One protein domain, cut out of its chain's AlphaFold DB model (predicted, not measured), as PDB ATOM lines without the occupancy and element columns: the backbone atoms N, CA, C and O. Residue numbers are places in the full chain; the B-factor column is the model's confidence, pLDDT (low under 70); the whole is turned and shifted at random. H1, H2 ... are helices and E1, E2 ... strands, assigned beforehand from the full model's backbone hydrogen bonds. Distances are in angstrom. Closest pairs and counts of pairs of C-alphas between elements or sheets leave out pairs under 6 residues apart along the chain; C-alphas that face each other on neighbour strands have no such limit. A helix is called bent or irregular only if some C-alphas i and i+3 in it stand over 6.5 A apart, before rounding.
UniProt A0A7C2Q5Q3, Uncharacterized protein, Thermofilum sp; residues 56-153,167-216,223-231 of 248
ATOM      1  N   TRP A  56      36.481   2.578  43.424       87.00
ATOM      2  CA  TRP A  56      35.271   1.833  43.108       87.00
ATOM      3  C   TRP A  56      34.529   2.571  41.994       87.00
ATOM      4  O   TRP A  56      34.337   3.783  42.083       87.00
ATOM      5  N   THR A  57      34.130   1.864  40.939       88.56
ATOM      6  CA  THR A  57      33.440   2.472  39.796       88.56
ATOM      7  C   THR A  57      32.077   1.828  39.608       88.56
ATOM      8  O   THR A  57      31.985   0.624  39.387       88.56
ATOM      9  N   LEU A  58      31.026   2.645  39.637       86.69
ATOM     10  CA  LEU A  58      29.700   2.266  39.173       86.69
ATOM     11  C   LEU A  58      29.467   2.872  37.790       86.69
ATOM     12  O   LEU A  58      29.530   4.088  37.618       86.69
ATOM     13  N   GLN A  59      29.174   2.030  36.807       89.19
ATOM     14  CA  GLN A  59      28.802   2.488  35.474       89.19
ATOM     15  C   GLN A  59      27.281   2.554  35.344       89.19
ATOM     16  O   GLN A  59      26.591   1.567  35.594       89.19
ATOM     17  N   ILE A  60      26.759   3.709  34.929       85.50
ATOM     18  CA  ILE A  60      25.335   3.889  34.622       85.50
ATOM     19  C   ILE A  60      25.146   4.136  33.118       85.50
ATOM     20  O   ILE A  60      25.937   4.867  32.516       85.50
ATOM     21  N   PRO A  61      24.130   3.532  32.477       86.88
ATOM     22  CA  PRO A  61      23.992   3.563  31.023       86.88
ATOM     23  C   PRO A  61      23.500   4.925  30.517       86.88
ATOM     24  O   PRO A  61      22.497   5.457  30.997       86.88
ATOM     25  N   ILE A  62      24.168   5.474  29.500       88.19
ATOM     26  CA  ILE A  62      23.847   6.799  28.942       88.19
ATOM     27  C   ILE A  62      22.431   6.835  28.371       88.19
ATOM     28  O   ILE A  62      21.716   7.806  28.600       88.19
ATOM     29  N   GLU A  63      21.987   5.754  27.724       87.56
ATOM     30  CA  GLU A  63      20.644   5.635  27.134       87.56
ATOM     31  C   GLU A  63      19.508   5.938  28.137       87.56
ATOM     32  O   GLU A  63      18.434   6.377  27.741       87.56
ATOM     33  N   ARG A  64      19.743   5.724  29.443       84.75
ATOM     34  CA  ARG A  64      18.743   5.932  30.506       84.75
ATOM     35  C   ARG A  64      18.961   7.201  31.321       84.75
ATOM     36  O   ARG A  64      18.036   7.627  32.019       84.75
ATOM     37  N   PHE A  65      20.174   7.752  31.297       91.25
ATOM     38  CA  PHE A  65      20.619   8.789  32.230       91.25
ATOM     39  C   PHE A  65      21.096  10.085  31.566       91.25
ATOM     40  O   PHE A  65      21.287  11.075  32.269       91.25
ATOM     41  N   ALA A  66      21.246  10.128  30.241       94.75
ATOM     42  CA  ALA A  66      21.553  11.363  29.524       94.75
ATOM     43  C   ALA A  66      20.566  12.489  29.882       94.75
ATOM     44  O   ALA A  66      19.353  12.290  29.898       94.75
ATOM     45  N   GLY A  67      21.103  13.666  30.221       95.62
ATOM     46  CA  GLY A  67      20.325  14.848  30.609       95.62
ATOM     47  C   GLY A  67      19.759  14.829  32.031       95.62
ATOM     48  O   GLY A  67      19.304  15.872  32.510       95.62
ATOM     49  N   LYS A  68      19.810  13.690  32.733       94.88
ATOM     50  CA  LYS A  68      19.303  13.564  34.105       94.88
ATOM     51  C   LYS A  68      20.263  14.165  35.127       94.88
ATOM     52  O   LYS A  68      21.459  14.315  34.881       94.88
ATOM     53  N   THR A  69      19.721  14.490  36.299       97.31
ATOM     54  CA  THR A  69      20.501  14.955  37.451       97.31
ATOM     55  C   THR A  69      20.709  13.809  38.432       97.31
ATOM     56  O   THR A  69      19.751  13.136  38.813       97.31
ATOM     57  N   ILE A  70      21.956  13.607  38.840       96.62
ATOM     58  CA  ILE A  70      22.349  12.759  39.971       96.62
ATOM     59  C   ILE A  70      22.975  13.642  41.050       96.62
ATOM     60  O   ILE A  70      23.228  14.823  40.807       96.62
ATOM     61  N   TYR A  71      23.237  13.093  42.233       97.38
ATOM     62  CA  TYR A  71      23.771  13.878  43.343       97.38
ATOM     63  C   TYR A  71      24.954  13.175  43.994       97.38
ATOM     64  O   TYR A  71      24.892  11.978  44.283       97.38
ATOM     65  N   ALA A  72      26.021  13.924  44.257       96.44
ATOM     66  CA  ALA A  72      27.045  13.486  45.195       96.44
ATOM     67  C   ALA A  72      26.536  13.727  46.620       96.44
ATOM     68  O   ALA A  72      26.030  14.810  46.921       96.44
ATOM     69  N   ILE A  73      26.675  12.724  47.482       95.25
ATOM     70  CA  ILE A  73      26.297  12.814  48.893       95.25
ATOM     71  C   ILE A  73      27.545  13.216  49.677       95.25
ATOM     72  O   ILE A  73      28.560  12.519  49.624       95.25
ATOM     73  N   LYS A  74      27.491  14.338  50.390       91.88
ATOM     74  CA  LYS A  74      28.581  14.823  51.246       91.88
ATOM     75  C   LYS A  74      28.495  14.192  52.638       91.88
ATOM     76  O   LYS A  74      27.453  13.679  53.036       91.88
ATOM     77  N   ALA A  75      29.592  14.234  53.392       86.81
ATOM     78  CA  ALA A  75      29.657  13.665  54.746       86.81
ATOM     79  C   ALA A  75      28.708  14.323  55.772       86.81
ATOM     80  O   ALA A  75      28.420  13.734  56.814       86.81
ATOM     81  N   ASP A  76      28.206  15.525  55.483       87.12
ATOM     82  CA  ASP A  76      27.183  16.228  56.267       87.12
ATOM     83  C   ASP A  76      25.743  15.927  55.801       87.12
ATOM     84  O   ASP A  76      24.792  16.478  56.348       87.12
ATOM     85  N   GLY A  77      25.576  15.061  54.795       89.56
ATOM     86  CA  GLY A  77      24.290  14.722  54.183       89.56
ATOM     87  C   GLY A  77      23.804  15.705  53.122       89.56
ATOM     88  O   GLY A  77      22.777  15.451  52.490       89.56
ATOM     89  N   SER A  78      24.537  16.791  52.861       93.44
ATOM     90  CA  SER A  78      24.199  17.693  51.764       93.44
ATOM     91  C   SER A  78      24.354  17.001  50.404       93.44
ATOM     92  O   SER A  78      25.214  16.139  50.194       93.44
ATOM     93  N   LEU A  79      23.482  17.381  49.470       96.00
ATOM     94  CA  LEU A  79      23.438  16.827  48.123       96.00
ATOM     95  C   LEU A  79      23.965  17.858  47.132       96.00
ATOM     96  O   LEU A  79      23.397  18.940  46.989       96.00
ATOM     97  N   VAL A  80      25.031  17.509  46.414       96.50
ATOM     98  CA  VAL A  80      25.574  18.353  45.346       96.50
ATOM     99  C   VAL A  80      25.019  17.863  44.010       96.50
ATOM    100  O   VAL A  80      25.370  16.753  43.595       96.50
ATOM    101  N   PRO A  81      24.151  18.638  43.332       96.69
ATOM    102  CA  PRO A  81      23.555  18.222  42.071       96.69
ATOM    103  C   PRO A  81      24.586  18.211  40.942       96.69
ATOM    104  O   PRO A  81      25.414  19.113  40.813       96.69
ATOM    105  N   LEU A  82      24.472  17.213  40.073       95.75
ATOM    106  CA  LEU A  82      25.249  17.068  38.853       95.75
ATOM    107  C   LEU A  82      24.329  16.682  37.698       95.75
ATOM    108  O   LEU A  82      23.751  15.594  37.688       95.75
ATOM    109  N   LYS A  83      24.254  17.544  36.681       97.19
ATOM    110  CA  LYS A  83      23.566  17.230  35.428       97.19
ATOM    111  C   LYS A  83      24.482  16.426  34.500       97.19
ATOM    112  O   LYS A  83      25.552  16.895  34.112       97.19
ATOM    113  N   LEU A  84      24.043  15.232  34.117       96.88
ATOM    114  CA  LEU A  84      24.724  14.379  33.148       96.88
ATOM    115  C   LEU A  84      24.525  14.923  31.729       96.88
ATOM    116  O   LEU A  84      23.435  15.364  31.359       96.88
ATOM    117  N   ARG A  85      25.585  14.907  30.915       94.50
ATOM    118  CA  ARG A  85      25.570  15.530  29.582       94.50
ATOM    119  C   ARG A  85      24.821  14.690  28.560       94.50
ATOM    120  O   ARG A  85      25.248  13.581  28.261       94.50
ATOM    121  N   GLU A  86      23.797  15.251  27.930       96.69
ATOM    122  CA  GLU A  86      23.056  14.580  26.852       96.69
ATOM    123  C   GLU A  86      23.971  14.166  25.692       96.69
ATOM    124  O   GLU A  86      23.948  13.020  25.245       96.69
ATOM    125  N   GLN A  87      24.860  15.065  25.268       95.44
ATOM    126  CA  GLN A  87      25.771  14.848  24.147       95.44
ATOM    127  C   GLN A  87      27.223  14.728  24.607       95.44
ATOM    128  O   GLN A  87      27.627  15.312  25.615       95.44
ATOM    129  N   HIS A  88      27.995  13.949  23.853       94.75
ATOM    130  CA  HIS A  88      29.429  13.820  24.060       94.75
ATOM    131  C   HIS A  88      30.144  15.100  23.613       94.75
ATOM    132  O   HIS A  88      29.818  15.664  22.569       94.75
ATOM    133  N   VAL A  89      31.135  15.535  24.394       94.69
ATOM    134  CA  VAL A  89      32.025  16.651  24.056       94.69
ATOM    135  C   VAL A  89      33.459  16.112  24.037       94.69
ATOM    136  O   VAL A  89      33.983  15.821  25.117       94.69
ATOM    137  N   PRO A  90      34.085  15.965  22.854       94.00
ATOM    138  CA  PRO A  90      35.433  15.412  22.734       94.00
ATOM    139  C   PRO A  90      36.470  16.181  23.557       94.00
ATOM    140  O   PRO A  90      36.463  17.415  23.587       94.00
ATOM    141  N   GLY A  91      37.370  15.455  24.220       93.06
ATOM    142  CA  GLY A  91      38.432  16.017  25.055       93.06
ATOM    143  C   GLY A  91      37.962  16.515  26.426       93.06
ATOM    144  O   GLY A  91      38.760  17.072  27.179       93.06
ATOM    145  N   GLN A  92      36.686  16.321  26.778       92.56
ATOM    146  CA  GLN A  92      36.104  16.760  28.050       92.56
ATOM    147  C   GLN A  92      35.467  15.601  28.822       92.56
ATOM    148  O   GLN A  92      34.332  15.707  29.281       92.56
ATOM    149  N   ALA A  93      36.190  14.497  29.003       90.50
ATOM    150  CA  ALA A  93      35.661  13.314  29.686       90.50
ATOM    151  C   ALA A  93      35.209  13.582  31.135       90.50
ATOM    152  O   ALA A  93      34.247  12.980  31.600       90.50
ATOM    153  N   GLY A  94      35.886  14.477  31.862       93.25
ATOM    154  CA  GLY A  94      35.530  14.826  33.240       93.25
ATOM    155  C   GLY A  94      34.272  15.695  33.309       93.25
ATOM    156  O   GLY A  94      34.212  16.761  32.692       93.25
ATOM    157  N   LEU A  95      33.271  15.247  34.070       93.81
ATOM    158  CA  LEU A  95      32.012  15.973  34.282       93.81
ATOM    159  C   LEU A  95      31.963  16.651  35.651       93.81
ATOM    160  O   LEU A  95      31.376  17.721  35.780       93.81
ATOM    161  N   PHE A  96      32.542  16.014  36.667       95.19
ATOM    162  CA  PHE A  96      32.439  16.452  38.053       95.19
ATOM    163  C   PHE A  96      33.518  15.810  38.916       95.19
ATOM    164  O   PHE A  96      33.865  14.649  38.693       95.19
ATOM    165  N   SER A  97      33.976  16.532  39.939       92.88
ATOM    166  CA  SER A  97      34.782  15.990  41.031       92.88
ATOM    167  C   SER A  97      34.540  16.768  42.326       92.88
ATOM    168  O   SER A  97      34.477  17.997  42.302       92.88
ATOM    169  N   THR A  98      34.440  16.076  43.458       90.50
ATOM    170  CA  THR A  98      34.408  16.706  44.787       90.50
ATOM    171  C   THR A  98      35.024  15.782  45.833       90.50
ATOM    172  O   THR A  98      34.907  14.562  45.728       90.50
ATOM    173  N   ASP A  99      35.654  16.371  46.845       87.38
ATOM    174  CA  ASP A  99      36.214  15.658  47.996       87.38
ATOM    175  C   ASP A  99      35.174  15.461  49.106       87.38
ATOM    176  O   ASP A  99      34.073  16.008  49.032       87.38
ATOM    177  N   SER A 100      35.511  14.712  50.159       84.69
ATOM    178  CA  SER A 100      34.658  14.531  51.353       84.69
ATOM    179  C   SER A 100      33.227  14.082  51.025       84.69
ATOM    180  O   SER A 100      32.247  14.543  51.626       84.69
ATOM    181  N   ALA A 101      33.095  13.218  50.023       88.12
ATOM    182  CA  ALA A 101      31.843  12.574  49.676       88.12
ATOM    183  C   ALA A 101      31.760  11.191  50.329       88.12
ATOM    184  O   ALA A 101      32.771  10.558  50.629       88.12
ATOM    185  N   VAL A 102      30.534  10.724  50.537       88.62
ATOM    186  CA  VAL A 102      30.241   9.370  51.034       88.62
ATOM    187  C   VAL A 102      29.758   8.457  49.910       88.62
ATOM    188  O   VAL A 102      29.855   7.237  50.018       88.62
ATOM    189  N   GLY A 103      29.276   9.037  48.805       92.06
ATOM    190  CA  GLY A 103      28.856   8.308  47.615       92.06
ATOM    191  C   GLY A 103      27.851   9.082  46.762       92.06
ATOM    192  O   GLY A 103      28.007  10.285  46.548       92.06
ATOM    193  N   TRP A 104      26.835   8.386  46.256       94.69
ATOM    194  CA  TRP A 104      25.948   8.857  45.194       94.69
ATOM    195  C   TRP A 104      24.475   8.608  45.507       94.69
ATOM    196  O   TRP A 104      24.106   7.537  45.980       94.69
ATOM    197  N   LEU A 105      23.631   9.568  45.145       95.88
ATOM    198  CA  LEU A 105      22.191   9.395  44.979       95.88
ATOM    199  C   LEU A 105      21.878   9.446  43.478       95.88
ATOM    200  O   LEU A 105      22.178  10.431  42.798       95.88
ATOM    201  N   ILE A 106      21.275   8.375  42.966       94.19
ATOM    202  CA  ILE A 106      21.042   8.134  41.541       94.19
ATOM    203  C   ILE A 106      19.539   7.913  41.314       94.19
ATOM    204  O   ILE A 106      19.055   6.785  41.443       94.19
ATOM    205  N   PRO A 107      18.781   8.966  40.964       89.19
ATOM    206  CA  PRO A 107      17.369   8.827  40.628       89.19
ATOM    207  C   PRO A 107      17.178   8.053  39.319       89.19
ATOM    208  O   PRO A 107      17.684   8.448  38.268       89.19
ATOM    209  N   ALA A 108      16.425   6.956  39.365       80.38
ATOM    210  CA  ALA A 108      15.999   6.230  38.169       80.38
ATOM    211  C   ALA A 108      14.746   6.885  37.561       80.38
ATOM    212  O   ALA A 108      14.677   7.113  36.346       80.38
ATOM    213  N   THR A 109      13.794   7.228  38.432       78.38
ATOM    214  CA  THR A 109      12.568   7.987  38.159       78.38
ATOM    215  C   THR A 109      12.408   9.103  39.202       78.38
ATOM    216  O   THR A 109      13.308   9.333  40.008       78.38
ATOM    217  N   ASN A 110      11.266   9.797  39.202       79.25
ATOM    218  CA  ASN A 110      10.963  10.811  40.219       79.25
ATOM    219  C   ASN A 110      10.722  10.207  41.610       79.25
ATOM    220  O   ASN A 110      10.896  10.898  42.607       79.25
ATOM    221  N   GLU A 111      10.330   8.935  41.675       82.38
ATOM    222  CA  GLU A 111       9.944   8.269  42.920       82.38
ATOM    223  C   GLU A 111      10.895   7.136  43.288       82.38
ATOM    224  O   GLU A 111      10.834   6.632  44.396       82.38
ATOM    225  N   THR A 112      11.776   6.707  42.386       82.44
ATOM    226  CA  THR A 112      12.638   5.545  42.620       82.44
ATOM    227  C   THR A 112      14.067   5.809  42.201       82.44
ATOM    228  O   THR A 112      14.342   6.550  41.253       82.44
ATOM    229  N   GLY A 113      15.002   5.150  42.870       85.94
ATOM    230  CA  GLY A 113      16.411   5.241  42.528       85.94
ATOM    231  C   GLY A 113      17.285   4.403  43.440       85.94
ATOM    232  O   GLY A 113      16.827   3.451  44.074       85.94
ATOM    233  N   LEU A 114      18.564   4.761  43.471       90.81
ATOM    234  CA  LEU A 114      19.598   4.046  44.198       90.81
ATOM    235  C   LEU A 114      20.477   5.027  44.972       90.81
ATOM    236  O   LEU A 114      20.968   6.004  44.408       90.81
ATOM    237  N   VAL A 115      20.719   4.730  46.243       91.94
ATOM    238  CA  VAL A 115      21.812   5.313  47.021       91.94
ATOM    239  C   VAL A 115      22.972   4.327  47.039       91.94
ATOM    240  O   VAL A 115      22.782   3.130  47.252       91.94
ATOM    241  N   VAL A 116      24.176   4.837  46.808       92.38
ATOM    242  CA  VAL A 116      25.424   4.076  46.869       92.38
ATOM    243  C   VAL A 116      26.359   4.790  47.825       92.38
ATOM    244  O   VAL A 116      26.616   5.972  47.632       92.38
ATOM    245  N   ALA A 117      26.894   4.089  48.817       92.44
ATOM    246  CA  ALA A 117      27.936   4.606  49.698       92.44
ATOM    247  C   ALA A 117      29.193   3.749  49.576       92.44
ATOM    248  O   ALA A 117      29.094   2.529  49.451       92.44
ATOM    249  N   VAL A 118      30.367   4.373  49.612       90.69
ATOM    250  CA  VAL A 118      31.655   3.673  49.559       90.69
ATOM    251  C   VAL A 118      32.519   4.172  50.704       90.69
ATOM    252  O   VAL A 118      32.769   5.370  50.814       90.69
ATOM    253  N   VAL A 119      32.991   3.248  51.537       90.12
ATOM    254  CA  VAL A 119      33.871   3.552  52.669       90.12
ATOM    255  C   VAL A 119      35.024   2.559  52.754       90.12
ATOM    256  O   VAL A 119      34.901   1.424  52.302       90.12
ATOM    257  N   SER A 120      36.154   2.975  53.322       87.19
ATOM    258  CA  SER A 120      37.371   2.164  53.415       87.19
ATOM    259  C   SER A 120      38.130   2.459  54.703       87.19
ATOM    260  O   SER A 120      38.021   3.548  55.267       87.19
ATOM    261  N   ASP A 121      38.922   1.484  55.140       79.38
ATOM    262  CA  ASP A 121      39.878   1.596  56.245       79.38
ATOM    263  C   ASP A 121      40.984   2.633  55.993       79.38
ATOM    264  O   ASP A 121      41.595   3.133  56.935       79.38
ATOM    265  N   LEU A 122      41.208   3.005  54.733       74.00
ATOM    266  CA  LEU A 122      42.213   3.987  54.339       74.00
ATOM    267  C   LEU A 122      41.815   5.442  54.615       74.00
ATOM    268  O   LEU A 122      42.688   6.308  54.579       74.00
ATOM    269  N   TRP A 123      40.526   5.745  54.832       67.06
ATOM    270  CA  TRP A 123      40.077   7.141  54.823       67.06
ATOM    271  C   TRP A 123      38.804   7.414  55.649       67.06
ATOM    272  O   TRP A 123      37.689   7.318  55.133       67.06
ATOM    273  N   PRO A 124      38.922   7.849  56.919       56.09
ATOM    274  CA  PRO A 124      37.751   8.079  57.768       56.09
ATOM    275  C   PRO A 124      36.990   9.388  57.467       56.09
ATOM    276  O   PRO A 124      35.857   9.536  57.908       56.09
ATOM    277  N   GLN A 125      37.566  10.338  56.716       58.22
ATOM    278  CA  GLN A 125      36.949  11.654  56.428       58.22
ATOM    279  C   GLN A 125      36.161  11.743  55.100       58.22
ATOM    280  O   GLN A 125      35.771  12.835  54.679       58.22
ATOM    281  N   GLY A 126      35.910  10.606  54.446       63.84
ATOM    282  CA  GLY A 126      35.220  10.528  53.155       63.84
ATOM    283  C   GLY A 126      36.175  10.388  51.970       63.84
ATOM    284  O   GLY A 126      37.381  10.573  52.088       63.84
ATOM    285  N   ILE A 127      35.614  10.044  50.817       82.44
ATOM    286  CA  ILE A 127      36.344   9.766  49.577       82.44
ATOM    287  C   ILE A 127      36.198  10.925  48.591       82.44
ATOM    288  O   ILE A 127      35.223  11.682  48.631       82.44
ATOM    289  N   MET A 128      37.144  11.048  47.660       87.81
ATOM    290  CA  MET A 128      36.913  11.874  46.479       87.81
ATOM    291  C   MET A 128      35.986  11.118  45.533       87.81
ATOM    292  O   MET A 128      36.202   9.943  45.242       87.81
ATOM    293  N   VAL A 129      34.974  11.790  45.004       91.88
ATOM    294  CA  VAL A 129      34.100  11.225  43.979       91.88
ATOM    295  C   VAL A 129      34.220  12.007  42.682       91.88
ATOM    296  O   VAL A 129      34.436  13.218  42.693       91.88
ATOM    297  N   SER A 130      34.084  11.326  41.549       94.38
ATOM    298  CA  SER A 130      34.123  11.962  40.232       94.38
ATOM    299  C   SER A 130      33.207  11.272  39.236       94.38
ATOM    300  O   SER A 130      33.002  10.064  39.332       94.38
ATOM    301  N   VAL A 131      32.742  12.006  38.230       95.50
ATOM    302  CA  VAL A 131      31.994  11.439  37.103       95.50
ATOM    303  C   VAL A 131      32.750  11.656  35.809       95.50
ATOM    304  O   VAL A 131      33.232  12.758  35.534       95.50
ATOM    305  N   VAL A 132      32.820  10.595  35.016       93.88
ATOM    306  CA  VAL A 132      33.479  10.573  33.716       93.88
ATOM    307  C   VAL A 132      32.501  10.083  32.648       93.88
ATOM    308  O   VAL A 132      31.751   9.138  32.879       93.88
ATOM    309  N   ASP A 133      32.486  10.737  31.491       94.25
ATOM    310  CA  ASP A 133      31.741  10.316  30.302       94.25
ATOM    311  C   ASP A 133      32.603   9.364  29.468       94.25
ATOM    312  O   ASP A 133      33.559   9.783  28.814       94.25
ATOM    313  N   GLU A 134      32.272   8.071  29.502       90.94
ATOM    314  CA  GLU A 134      33.078   7.026  28.862       90.94
ATOM    315  C   GLU A 134      32.930   7.022  27.328       90.94
ATOM    316  O   GLU A 134      33.674   6.309  26.653       90.94
ATOM    317  N   ARG A 135      32.044   7.851  26.741       91.88
ATOM    318  CA  ARG A 135      31.990   8.049  25.275       91.88
ATOM    319  C   ARG A 135      33.299   8.580  24.704       91.88
ATOM    320  O   ARG A 135      33.579   8.302  23.544       91.88
ATOM    321  N   GLU A 136      34.114   9.263  25.515       91.56
ATOM    322  CA  GLU A 136      35.481   9.670  25.140       91.56
ATOM    323  C   GLU A 136      36.313   8.485  24.627       91.56
ATOM    324  O   GLU A 136      37.134   8.638  23.726       91.56
ATOM    325  N   TRP A 137      36.067   7.286  25.160       90.12
ATOM    326  CA  TRP A 137      36.767   6.057  24.787       90.12
ATOM    327  C   TRP A 137      35.867   5.072  24.034       90.12
ATOM    328  O   TRP A 137      36.141   3.875  24.003       90.12
ATOM    329  N   GLY A 138      34.780   5.564  23.430       88.25
ATOM    330  CA  GLY A 138      33.809   4.741  22.704       88.25
ATOM    331  C   GLY A 138      32.869   3.925  23.600       88.25
ATOM    332  O   GLY A 138      32.186   3.031  23.107       88.25
ATOM    333  N   GLY A 139      32.825   4.209  24.905       87.94
ATOM    334  CA  GLY A 139      31.915   3.578  25.859       87.94
ATOM    335  C   GLY A 139      30.477   4.111  25.786       87.94
ATOM    336  O   GLY A 139      30.198   5.150  25.191       87.94
ATOM    337  N   GLY A 140      29.548   3.397  26.429       87.31
ATOM    338  CA  GLY A 140      28.113   3.729  26.478       87.31
ATOM    339  C   GLY A 140      27.601   4.153  27.861       87.31
ATOM    340  O   GLY A 140      26.396   4.095  28.117       87.31
ATOM    341  N   THR A 141      28.496   4.518  28.781       91.69
ATOM    342  CA  THR A 141      28.182   4.713  30.205       91.69
ATOM    343  C   THR A 141      28.766   6.015  30.760       91.69
ATOM    344  O   THR A 141      29.719   6.575  30.224       91.69
ATOM    345  N   TYR A 142      28.194   6.500  31.863       90.88
ATOM    346  CA  TYR A 142      28.906   7.395  32.773       90.88
ATOM    347  C   TYR A 142      29.551   6.553  33.871       90.88
ATOM    348  O   TYR A 142      28.878   5.722  34.484       90.88
ATOM    349  N   ALA A 143      30.833   6.777  34.140       92.62
ATOM    350  CA  ALA A 143      31.550   6.151  35.240       92.62
ATOM    351  C   ALA A 143      31.510   7.056  36.476       92.62
ATOM    352  O   ALA A 143      32.164   8.100  36.523       92.62
ATOM    353  N   LEU A 144      30.749   6.638  37.484       93.50
ATOM    354  CA  LEU A 144      30.688   7.253  38.805       93.50
ATOM    355  C   LEU A 144      31.773   6.599  39.656       93.50
ATOM    356  O   LEU A 144      31.671   5.428  40.024       93.50
ATOM    357  N   ARG A 145      32.840   7.343  39.928       91.62
ATOM    358  CA  ARG A 145      34.038   6.844  40.604       91.62
ATOM    359  C   ARG A 145      34.093   7.353  42.032       91.62
ATOM    360  O   ARG A 145      33.872   8.535  42.281       91.62
ATOM    361  N   SER A 146      34.444   6.449  42.928       88.81
ATOM    362  CA  SER A 146      34.646   6.644  44.356       88.81
ATOM    363  C   SER A 146      36.100   6.311  44.676       88.81
ATOM    364  O   SER A 146      36.460   5.139  44.784       88.81
ATOM    365  N   TRP A 147      36.951   7.331  44.735       86.00
ATOM    366  CA  TRP A 147      38.400   7.203  44.858       86.00
ATOM    367  C   TRP A 147      38.820   6.916  46.294       86.00
ATOM    368  O   TRP A 147      38.541   7.689  47.204       86.00
ATOM    369  N   LEU A 148      39.536   5.809  46.465       77.81
ATOM    370  CA  LEU A 148      40.027   5.314  47.747       77.81
ATOM    371  C   LEU A 148      41.337   5.993  48.160       77.81
ATOM    372  O   LEU A 148      41.562   6.222  49.338       77.81
ATOM    373  N   SER A 149      42.201   6.309  47.193       71.69
ATOM    374  CA  SER A 149      43.354   7.192  47.380       71.69
ATOM    375  C   SER A 149      43.841   7.722  46.036       71.69
ATOM    376  O   SER A 149      43.658   7.077  44.994       71.69
ATOM    377  N   GLN A 150      44.501   8.875  46.085       65.06
ATOM    378  CA  GLN A 150      45.349   9.388  45.022       65.06
ATOM    379  C   GLN A 150      46.796   9.079  45.406       65.06
ATOM    380  O   GLN A 150      47.311   9.603  46.387       65.06
ATOM    381  N   GLN A 151      47.435   8.221  44.620       73.75
ATOM    382  CA  GLN A 151      48.740   7.611  44.852       73.75
ATOM    383  C   GLN A 151      48.752   6.533  45.949       73.75
ATOM    384  O   GLN A 151      48.481   6.764  47.123       73.75
ATOM    385  N   PHE A 152      49.147   5.330  45.544       76.69
ATOM    386  CA  PHE A 152      49.401   4.197  46.418       76.69
ATOM    387  C   PHE A 152      50.873   3.803  46.357       76.69
ATOM    388  O   PHE A 152      51.462   3.731  45.275       76.69
ATOM    389  N   GLN A 153      51.437   3.517  47.527       83.44
ATOM    390  CA  GLN A 153      52.657   2.737  47.706       83.44
ATOM    391  C   GLN A 153      52.299   1.606  48.660       83.44
ATOM    392  O   GLN A 153      52.064   1.847  49.841       83.44
ATOM    393  N   ALA A 167      21.492   0.911  48.507       87.38
ATOM    394  CA  ALA A 167      20.134   1.015  49.028       87.38
ATOM    395  C   ALA A 167      19.186   1.526  47.937       87.38
ATOM    396  O   ALA A 167      19.225   2.718  47.608       87.38
ATOM    397  N   PRO A 168      18.355   0.661  47.328       84.31
ATOM    398  CA  PRO A 168      17.237   1.141  46.530       84.31
ATOM    399  C   PRO A 168      16.277   1.956  47.406       84.31
ATOM    400  O   PRO A 168      16.089   1.656  48.583       84.31
ATOM    401  N   TYR A 169      15.641   2.968  46.822       82.00
ATOM    402  CA  TYR A 169      14.590   3.732  47.492       82.00
ATOM    403  C   TYR A 169      13.345   3.854  46.613       82.00
ATOM    404  O   TYR A 169      13.424   3.814  45.381       82.00
ATOM    405  N   SER A 170      12.205   4.014  47.283       82.56
ATOM    406  CA  SER A 170      10.913   4.370  46.702       82.56
ATOM    407  C   SER A 170      10.296   5.488  47.543       82.56
ATOM    408  O   SER A 170      10.294   5.399  48.771       82.56
ATOM    409  N   GLY A 171       9.801   6.545  46.906       89.38
ATOM    410  CA  GLY A 171       9.406   7.786  47.559       89.38
ATOM    411  C   GLY A 171      10.617   8.606  48.012       89.38
ATOM    412  O   GLY A 171      11.457   8.994  47.201       89.38
ATOM    413  N   ASP A 172      10.683   8.895  49.309       92.56
ATOM    414  CA  ASP A 172      11.710   9.753  49.901       92.56
ATOM    415  C   ASP A 172      13.086   9.049  49.970       92.56
ATOM    416  O   ASP A 172      13.209   8.016  50.633       92.56
ATOM    417  N   PRO A 173      14.147   9.584  49.325       92.00
ATOM    418  CA  PRO A 173      15.494   9.023  49.418       92.00
ATOM    419  C   PRO A 173      16.205   9.327  50.746       92.00
ATOM    420  O   PRO A 173      17.242   8.715  51.021       92.00
ATOM    421  N   GLN A 174      15.708  10.264  51.565       94.62
ATOM    422  CA  GLN A 174      16.416  10.741  52.759       94.62
ATOM    423  C   GLN A 174      16.790   9.644  53.763       94.62
ATOM    424  O   GLN A 174      17.925   9.671  54.235       94.62
ATOM    425  N   PRO A 175      15.954   8.631  54.059       93.12
ATOM    426  CA  PRO A 175      16.357   7.545  54.954       93.12
ATOM    427  C   PRO A 175      17.590   6.774  54.453       93.12
ATOM    428  O   PRO A 175      18.485   6.448  55.235       93.12
ATOM    429  N   ALA A 176      17.678   6.523  53.143       90.38
ATOM    430  CA  ALA A 176      18.819   5.835  52.538       90.38
ATOM    431  C   ALA A 176      20.073   6.726  52.514       90.38
ATOM    432  O   ALA A 176      21.177   6.252  52.796       90.38
ATOM    433  N   VAL A 177      19.907   8.024  52.232       95.38
ATOM    434  CA  VAL A 177      20.988   9.023  52.301       95.38
ATOM    435  C   VAL A 177      21.530   9.135  53.725       95.38
ATOM    436  O   VAL A 177      22.739   9.042  53.928       95.38
ATOM    437  N   GLN A 178      20.652   9.259  54.719       95.50
ATOM    438  CA  GLN A 178      21.033   9.348  56.124       95.50
ATOM    439  C   GLN A 178      21.808   8.103  56.560       95.50
ATOM    440  O   GLN A 178      22.846   8.223  57.209       95.50
ATOM    441  N   LYS A 179      21.382   6.910  56.127       94.06
ATOM    442  CA  LYS A 179      22.113   5.675  56.419       94.06
ATOM    443  C   LYS A 179      23.517   5.660  55.805       94.06
ATOM    444  O   LYS A 179      24.468   5.252  56.471       94.06
ATOM    445  N   ALA A 180      23.670   6.124  54.564       92.94
ATOM    446  CA  ALA A 180      24.978   6.264  53.919       92.94
ATOM    447  C   ALA A 180      25.906   7.222  54.688       92.94
ATOM    448  O   ALA A 180      27.089   6.937  54.880       92.94
ATOM    449  N   VAL A 181      25.354   8.336  55.172       93.44
ATOM    450  CA  VAL A 181      26.073   9.323  55.986       93.44
ATOM    451  C   VAL A 181      26.481   8.731  57.336       93.44
ATOM    452  O   VAL A 181      27.637   8.867  57.729       93.44
ATOM    453  N   GLU A 182      25.586   8.020  58.023       93.69
ATOM    454  CA  GLU A 182      25.874   7.347  59.299       93.69
ATOM    455  C   GLU A 182      27.046   6.368  59.192       93.69
ATOM    456  O   GLU A 182      27.920   6.361  60.060       93.69
ATOM    457  N   ILE A 183      27.091   5.574  58.117       91.94
ATOM    458  CA  ILE A 183      28.181   4.627  57.839       91.94
ATOM    459  C   ILE A 183      29.524   5.367  57.772       91.94
ATOM    460  O   ILE A 183      30.491   4.959  58.415       91.94
ATOM    461  N   SER A 184      29.583   6.484  57.042       90.00
ATOM    462  CA  SER A 184      30.803   7.289  56.953       90.00
ATOM    463  C   SER A 184      31.143   7.984  58.274       90.00
ATOM    464  O   SER A 184      32.316   8.058  58.640       90.00
ATOM    465  N   GLN A 185      30.147   8.487  59.003       90.06
ATOM    466  CA  GLN A 185      30.361   9.170  60.277       90.06
ATOM    467  C   GLN A 185      30.875   8.231  61.368       90.06
ATOM    468  O   GLN A 185      31.625   8.676  62.233       90.06
ATOM    469  N   ALA A 186      30.492   6.954  61.349       90.69
ATOM    470  CA  ALA A 186      31.022   5.965  62.283       90.69
ATOM    471  C   ALA A 186      32.549   5.830  62.139       90.69
ATOM    472  O   ALA A 186      33.266   5.917  63.136       90.69
ATOM    473  N   LEU A 187      33.058   5.747  60.904       88.50
ATOM    474  CA  LEU A 187      34.504   5.750  60.639       88.50
ATOM    475  C   LEU A 187      35.163   7.066  61.063       88.50
ATOM    476  O   LEU A 187      36.206   7.054  61.713       88.50
ATOM    477  N   ALA A 188      34.534   8.207  60.761       86.38
ATOM    478  CA  ALA A 188      35.033   9.523  61.169       86.38
ATOM    479  C   ALA A 188      35.150   9.674  62.698       86.38
ATOM    480  O   ALA A 188      36.001  10.415  63.186       86.38
ATOM    481  N   LYS A 189      34.307   8.963  63.457       89.44
ATOM    482  CA  LYS A 189      34.297   8.930  64.928       89.44
ATOM    483  C   LYS A 189      35.232   7.870  65.524       89.44
ATOM    484  O   LYS A 189      35.302   7.764  66.745       89.44
ATOM    485  N   GLY A 190      35.956   7.118  64.692       88.50
ATOM    486  CA  GLY A 190      36.976   6.163  65.125       88.50
ATOM    487  C   GLY A 190      36.529   4.703  65.176       88.50
ATOM    488  O   GLY A 190      37.313   3.875  65.634       88.50
ATOM    489  N   SER A 191      35.323   4.361  64.705       91.62
ATOM    490  CA  SER A 191      34.966   2.952  64.501       91.62
ATOM    491  C   SER A 191      35.853   2.325  63.427       91.62
ATOM    492  O   SER A 191      36.199   2.960  62.430       91.62
ATOM    493  N   THR A 192      36.195   1.057  63.608       91.19
ATOM    494  CA  THR A 192      36.887   0.260  62.592       91.19
ATOM    495  C   THR A 192      35.939  -0.112  61.452       91.19
ATOM    496  O   THR A 192      34.718  -0.171  61.623       91.19
ATOM    497  N   LEU A 193      36.491  -0.423  60.275       90.06
ATOM    498  CA  LEU A 193      35.685  -0.886  59.142       90.06
ATOM    499  C   LEU A 193      34.921  -2.182  59.468       90.06
ATOM    500  O   LEU A 193      33.791  -2.353  59.014       90.06
ATOM    501  N   ASP A 194      35.492  -3.057  60.301       91.31
ATOM    502  CA  ASP A 194      34.844  -4.290  60.757       91.31
ATOM    503  C   ASP A 194      33.646  -4.027  61.681       91.31
ATOM    504  O   ASP A 194      32.604  -4.668  61.525       91.31
ATOM    505  N   GLU A 195      33.751  -3.063  62.600       92.94
ATOM    506  CA  GLU A 195      32.627  -2.640  63.448       92.94
ATOM    507  C   GLU A 195      31.500  -2.032  62.609       92.94
ATOM    508  O   GLU A 195      30.329  -2.372  62.793       92.94
ATOM    509  N   VAL A 196      31.850  -1.179  61.640       92.69
ATOM    510  CA  VAL A 196      30.883  -0.582  60.710       92.69
ATOM    511  C   VAL A 196      30.198  -1.660  59.875       92.69
ATOM    512  O   VAL A 196      28.972  -1.672  59.778       92.69
ATOM    513  N   LYS A 197      30.960  -2.611  59.325       92.69
ATOM    514  CA  LYS A 197      30.429  -3.768  58.597       92.69
ATOM    515  C   LYS A 197      29.436  -4.554  59.449       92.69
ATOM    516  O   LYS A 197      28.320  -4.799  58.999       92.69
ATOM    517  N   ALA A 198      29.817  -4.923  60.672       91.31
ATOM    518  CA  ALA A 198      28.962  -5.695  61.570       91.31
ATOM    519  C   ALA A 198      27.655  -4.952  61.891       91.31
ATOM    520  O   ALA A 198      26.578  -5.546  61.831       91.31
ATOM    521  N   ALA A 199      27.733  -3.645  62.157       91.81
ATOM    522  CA  ALA A 199      26.564  -2.810  62.410       91.81
ATOM    523  C   ALA A 199      25.635  -2.707  61.188       91.81
ATOM    524  O   ALA A 199      24.414  -2.766  61.337       91.81
ATOM    525  N   VAL A 200      26.188  -2.575  59.976       91.75
ATOM    526  CA  VAL A 200      25.390  -2.546  58.742       91.75
ATOM    527  C   VAL A 200      24.713  -3.891  58.512       91.75
ATOM    528  O   VAL A 200      23.500  -3.910  58.325       91.75
ATOM    529  N   ILE A 201      25.452  -5.004  58.589       88.50
ATOM    530  CA  ILE A 201      24.903  -6.355  58.393       88.50
ATOM    531  C   ILE A 201      23.786  -6.644  59.401       88.50
ATOM    532  O   ILE A 201      22.727  -7.130  59.007       88.50
ATOM    533  N   GLY A 202      23.975  -6.280  60.673       86.00
ATOM    534  CA  GLY A 202      22.947  -6.434  61.706       86.00
ATOM    535  C   GLY A 202      21.645  -5.683  61.400       86.00
ATOM    536  O   GLY A 202      20.580  -6.107  61.836       86.00
ATOM    537  N   GLY A 203      21.707  -4.602  60.613       84.75
ATOM    538  CA  GLY A 203      20.540  -3.840  60.165       84.75
ATOM    539  C   GLY A 203      19.946  -4.280  58.821       84.75
ATOM    540  O   GLY A 203      18.911  -3.746  58.430       84.75
ATOM    541  N   LEU A 204      20.572  -5.212  58.092       80.62
ATOM    542  CA  LEU A 204      20.096  -5.645  56.769       80.62
ATOM    543  C   LEU A 204      18.915  -6.627  56.830       80.62
ATOM    544  O   LEU A 204      18.186  -6.738  55.841       80.62
ATOM    545  N   GLY A 205      18.738  -7.342  57.947       78.25
ATOM    546  CA  GLY A 205      17.743  -8.417  58.060       78.25
ATOM    547  C   GLY A 205      17.981  -9.529  57.032       78.25
ATOM    548  O   GLY A 205      17.090  -9.873  56.256       78.25
ATOM    549  N   VAL A 206      19.231  -9.998  56.929       73.56
ATOM    550  CA  VAL A 206      19.678 -10.931  55.874       73.56
ATOM    551  C   VAL A 206      18.904 -12.252  55.927       73.56
ATOM    552  O   VAL A 206      18.491 -12.763  54.886       73.56
ATOM    553  N   GLU A 207      18.636 -12.772  57.126       71.81
ATOM    554  CA  GLU A 207      17.899 -14.028  57.311       71.81
ATOM    555  C   GLU A 207      16.423 -13.893  56.925       71.81
ATOM    556  O   GLU A 207      15.870 -14.748  56.230       71.81
ATOM    557  N   GLU A 208      15.779 -12.791  57.309       71.88
ATOM    558  CA  GLU A 208      14.393 -12.492  56.950       71.88
ATOM    559  C   GLU A 208      14.248 -12.307  55.437       71.88
ATOM    560  O   GLU A 208      13.325 -12.845  54.820       71.88
ATOM    561  N   ALA A 209      15.195 -11.594  54.822       69.88
ATOM    562  CA  ALA A 209      15.241 -11.404  53.380       69.88
ATOM    563  C   ALA A 209      15.420 -12.736  52.642       69.88
ATOM    564  O   ALA A 209      14.761 -12.976  51.629       69.88
ATOM    565  N   ARG A 210      16.268 -13.630  53.158       68.12
ATOM    566  CA  ARG A 210      16.454 -14.974  52.608       68.12
ATOM    567  C   ARG A 210      15.184 -15.809  52.720       68.12
ATOM    568  O   ARG A 210      14.764 -16.394  51.724       68.12
ATOM    569  N   ALA A 211      14.546 -15.843  53.890       64.38
ATOM    570  CA  ALA A 211      13.300 -16.579  54.095       64.38
ATOM    571  C   ALA A 211      12.187 -16.095  53.148       64.38
ATOM    572  O   ALA A 211      11.454 -16.908  52.585       64.38
ATOM    573  N   ALA A 212      12.113 -14.784  52.896       59.97
ATOM    574  CA  ALA A 212      11.173 -14.203  51.942       59.97
ATOM    575  C   ALA A 212      11.457 -14.614  50.482       59.97
ATOM    576  O   ALA A 212      10.509 -14.828  49.727       59.97
ATOM    577  N   ARG A 213      12.729 -14.798  50.085       58.31
ATOM    578  CA  ARG A 213      13.114 -15.272  48.734       58.31
ATOM    579  C   ARG A 213      12.730 -16.727  48.459       58.31
ATOM    580  O   ARG A 213      12.588 -17.103  47.301       58.31
ATOM    581  N   VAL A 214      12.575 -17.548  49.498       47.25
ATOM    582  CA  VAL A 214      12.179 -18.964  49.373       47.25
ATOM    583  C   VAL A 214      10.649 -19.118  49.261       47.25
ATOM    584  O   VAL A 214      10.160 -20.182  48.885       47.25
ATOM    585  N   SER A 215       9.873 -18.057  49.525       33.84
ATOM    586  CA  SER A 215       8.411 -18.074  49.413       33.84
ATOM    587  C   SER A 215       7.944 -17.885  47.953       33.84
ATOM    588  O   SER A 215       8.277 -16.868  47.341       33.84
ATOM    589  N   PRO A 216       7.123 -18.792  47.379       33.41
ATOM    590  CA  PRO A 216       6.721 -18.760  45.961       33.41
ATOM    591  C   PRO A 216       5.875 -17.554  45.510       33.41
ATOM    592  O   PRO A 216       5.547 -17.454  44.331       33.41
ATOM    593  N   TYR A 223      17.334  -7.736  40.296       40.91
ATOM    594  CA  TYR A 223      18.672  -7.164  40.560       40.91
ATOM    595  C   TYR A 223      19.815  -8.161  40.795       40.91
ATOM    596  O   TYR A 223      20.974  -7.754  40.823       40.91
ATOM    597  N   ALA A 224      19.537  -9.469  40.779       35.81
ATOM    598  CA  ALA A 224      20.572 -10.503  40.638       35.81
ATOM    599  C   ALA A 224      21.344 -10.403  39.298       35.81
ATOM    600  O   ALA A 224      22.449 -10.921  39.171       35.81
ATOM    601  N   VAL A 225      20.823  -9.657  38.316       37.00
ATOM    602  CA  VAL A 225      21.537  -9.332  37.069       37.00
ATOM    603  C   VAL A 225      22.707  -8.354  37.308       37.00
ATOM    604  O   VAL A 225      23.686  -8.392  36.569       37.00
ATOM    605  N   LEU A 226      22.694  -7.543  38.378       39.56
ATOM    606  CA  LEU A 226      23.835  -6.681  38.741       39.56
ATOM    607  C   LEU A 226      24.966  -7.440  39.455       39.56
ATOM    608  O   LEU A 226      26.112  -6.998  39.397       39.56
ATOM    609  N   ALA A 227      24.685  -8.612  40.037       37.28
ATOM    610  CA  ALA A 227      25.724  -9.506  40.556       37.28
ATOM    611  C   ALA A 227      26.610 -10.082  39.428       37.28
ATOM    612  O   ALA A 227      27.790 -10.337  39.647       37.28
ATOM    613  N   ALA A 228      26.090 -10.196  38.197       35.97
ATOM    614  CA  ALA A 228      26.854 -10.640  37.024       35.97
ATOM    615  C   ALA A 228      27.749  -9.538  36.408       35.97
ATOM    616  O   ALA A 228      28.752  -9.851  35.769       35.97
ATOM    617  N   ALA A 229      27.444  -8.252  36.631       37.41
ATOM    618  CA  ALA A 229      28.291  -7.130  36.197       37.41
ATOM    619  C   ALA A 229      29.458  -6.849  37.167       37.41
ATOM    620  O   ALA A 229      30.477  -6.293  36.765       37.41
ATOM    621  N   ALA A 230      29.339  -7.285  38.427       34.84
ATOM    622  CA  ALA A 230      30.335  -7.080  39.482       34.84
ATOM    623  C   ALA A 230      31.657  -7.859  39.283       34.84
ATOM    624  O   ALA A 230      32.637  -7.573  39.965       34.84
ATOM    625  N   VAL A 231      31.718  -8.804  38.338       35.59
ATOM    626  CA  VAL A 231      32.928  -9.594  38.022       35.59
ATOM    627  C   VAL A 231      33.569  -9.180  36.683       35.59
ATOM    628  O   VAL A 231      34.694  -9.578  36.384       35.59
TER     629      VAL A 231
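This is residues 56 to 153, 167 to 216 and 223 to 231 of the 248 residues of an uncharacterized protein of Thermofilum sp (UniProt A0A7C2Q5Q3). An antiparallel, strongly twisted sheet of eight strands folds at its long bent strand E4, and helix H3 packs over E4 and E5, with H4 folded back beside it as a helical hairpin. Residues 201 to 216 stick out beyond this body, and so do residues 223 to 228. The printed part has 157 residues, running E1 H1 E2 E3 E4 E5 E6 H2 E7 E8 H3 H4 H5 H6, of mixed class; the sheet branches at E4. It is compact, with a radius of gyration of the C-alphas of 16.6 A and spans of 47 by 46 by 31 A.

Find C-alpha 56 at (35.271, 1.833, 43.108), where E1 begins, residues 56 to 61. H1 follows at 62 to 65, then E2 at 69 to 74 and E3 at 79 to 83. E4, residues 94 to 107, measures 20.5 A and bends by 129 degrees at residue 100. E5, residues 112 to 120, measures 27.2 A; E6 is 127 to 133 and H2 134 to 137. E7, residues 141 to 153, measures 30.2 A and bends by 60 degrees at residue 146. After a cut come E8 at 167 to 170 and H3 at 174 to 188, 20.5 A long from C-alpha 174 at (16.416, 10.741, 52.759). H4 is 193 to 204, H5 206 to 213 and H6 224 to 229, ending at (28.291, -7.130, 36.197).

Look first at E4: E2 lies on one side (N 71 and O 105, 2.9 A), E5 and E6 on the other (N 104 and O 116, 2.8 A; N 98 and O 129, 3.0 A). E3 pairs with E2 (N 70 and O 82, 2.9 A), E8 with E5 (N 115 and O 167, 2.9 A), E7 with E6 (N 130 and O 145, 2.9 A), and E1 with E7 (N 58 and O 144, 2.9 A). H3 is on the sheet, over E4 and E5, at a height of 8.1 A; C-alphas 117 and 180 come closest to each other of E5 and H3, 5.4 A. H3, with residues 183 to 187 alone, touches H4 at a shallow tilt of 24 degrees, opposite ways; Ile 183 and Val 196 have the closest C-alphas, 6.5 A. H1 is on the sheet, only just over none of its strands; H2 only grazes it with residues 134 to 136. H4, H5 and H6 are not on it; H4 and H5 meet only through their link. Every O i to N i+4 pair is within hydrogen-bond range in H4 and H5, 10 of 11 in H3, and 0 of 2 in H6, where 3 of 3 O i to N i+3 pairs are; H1 and H2 are too short for an i+4 pair.

The farthest C-alphas, of Gly 91 and Ser 215, are 51.5 A apart. Residues 154 to 166 and 217 to 222 are not printed; the gaps are 32.6 A and 17.5 A. Of the links printed whole, none is long. The mean pLDDT of the printed part is 83.8; look for values under 70 at residues 123 to 126, 150, 209 to 216 and 223 to 231.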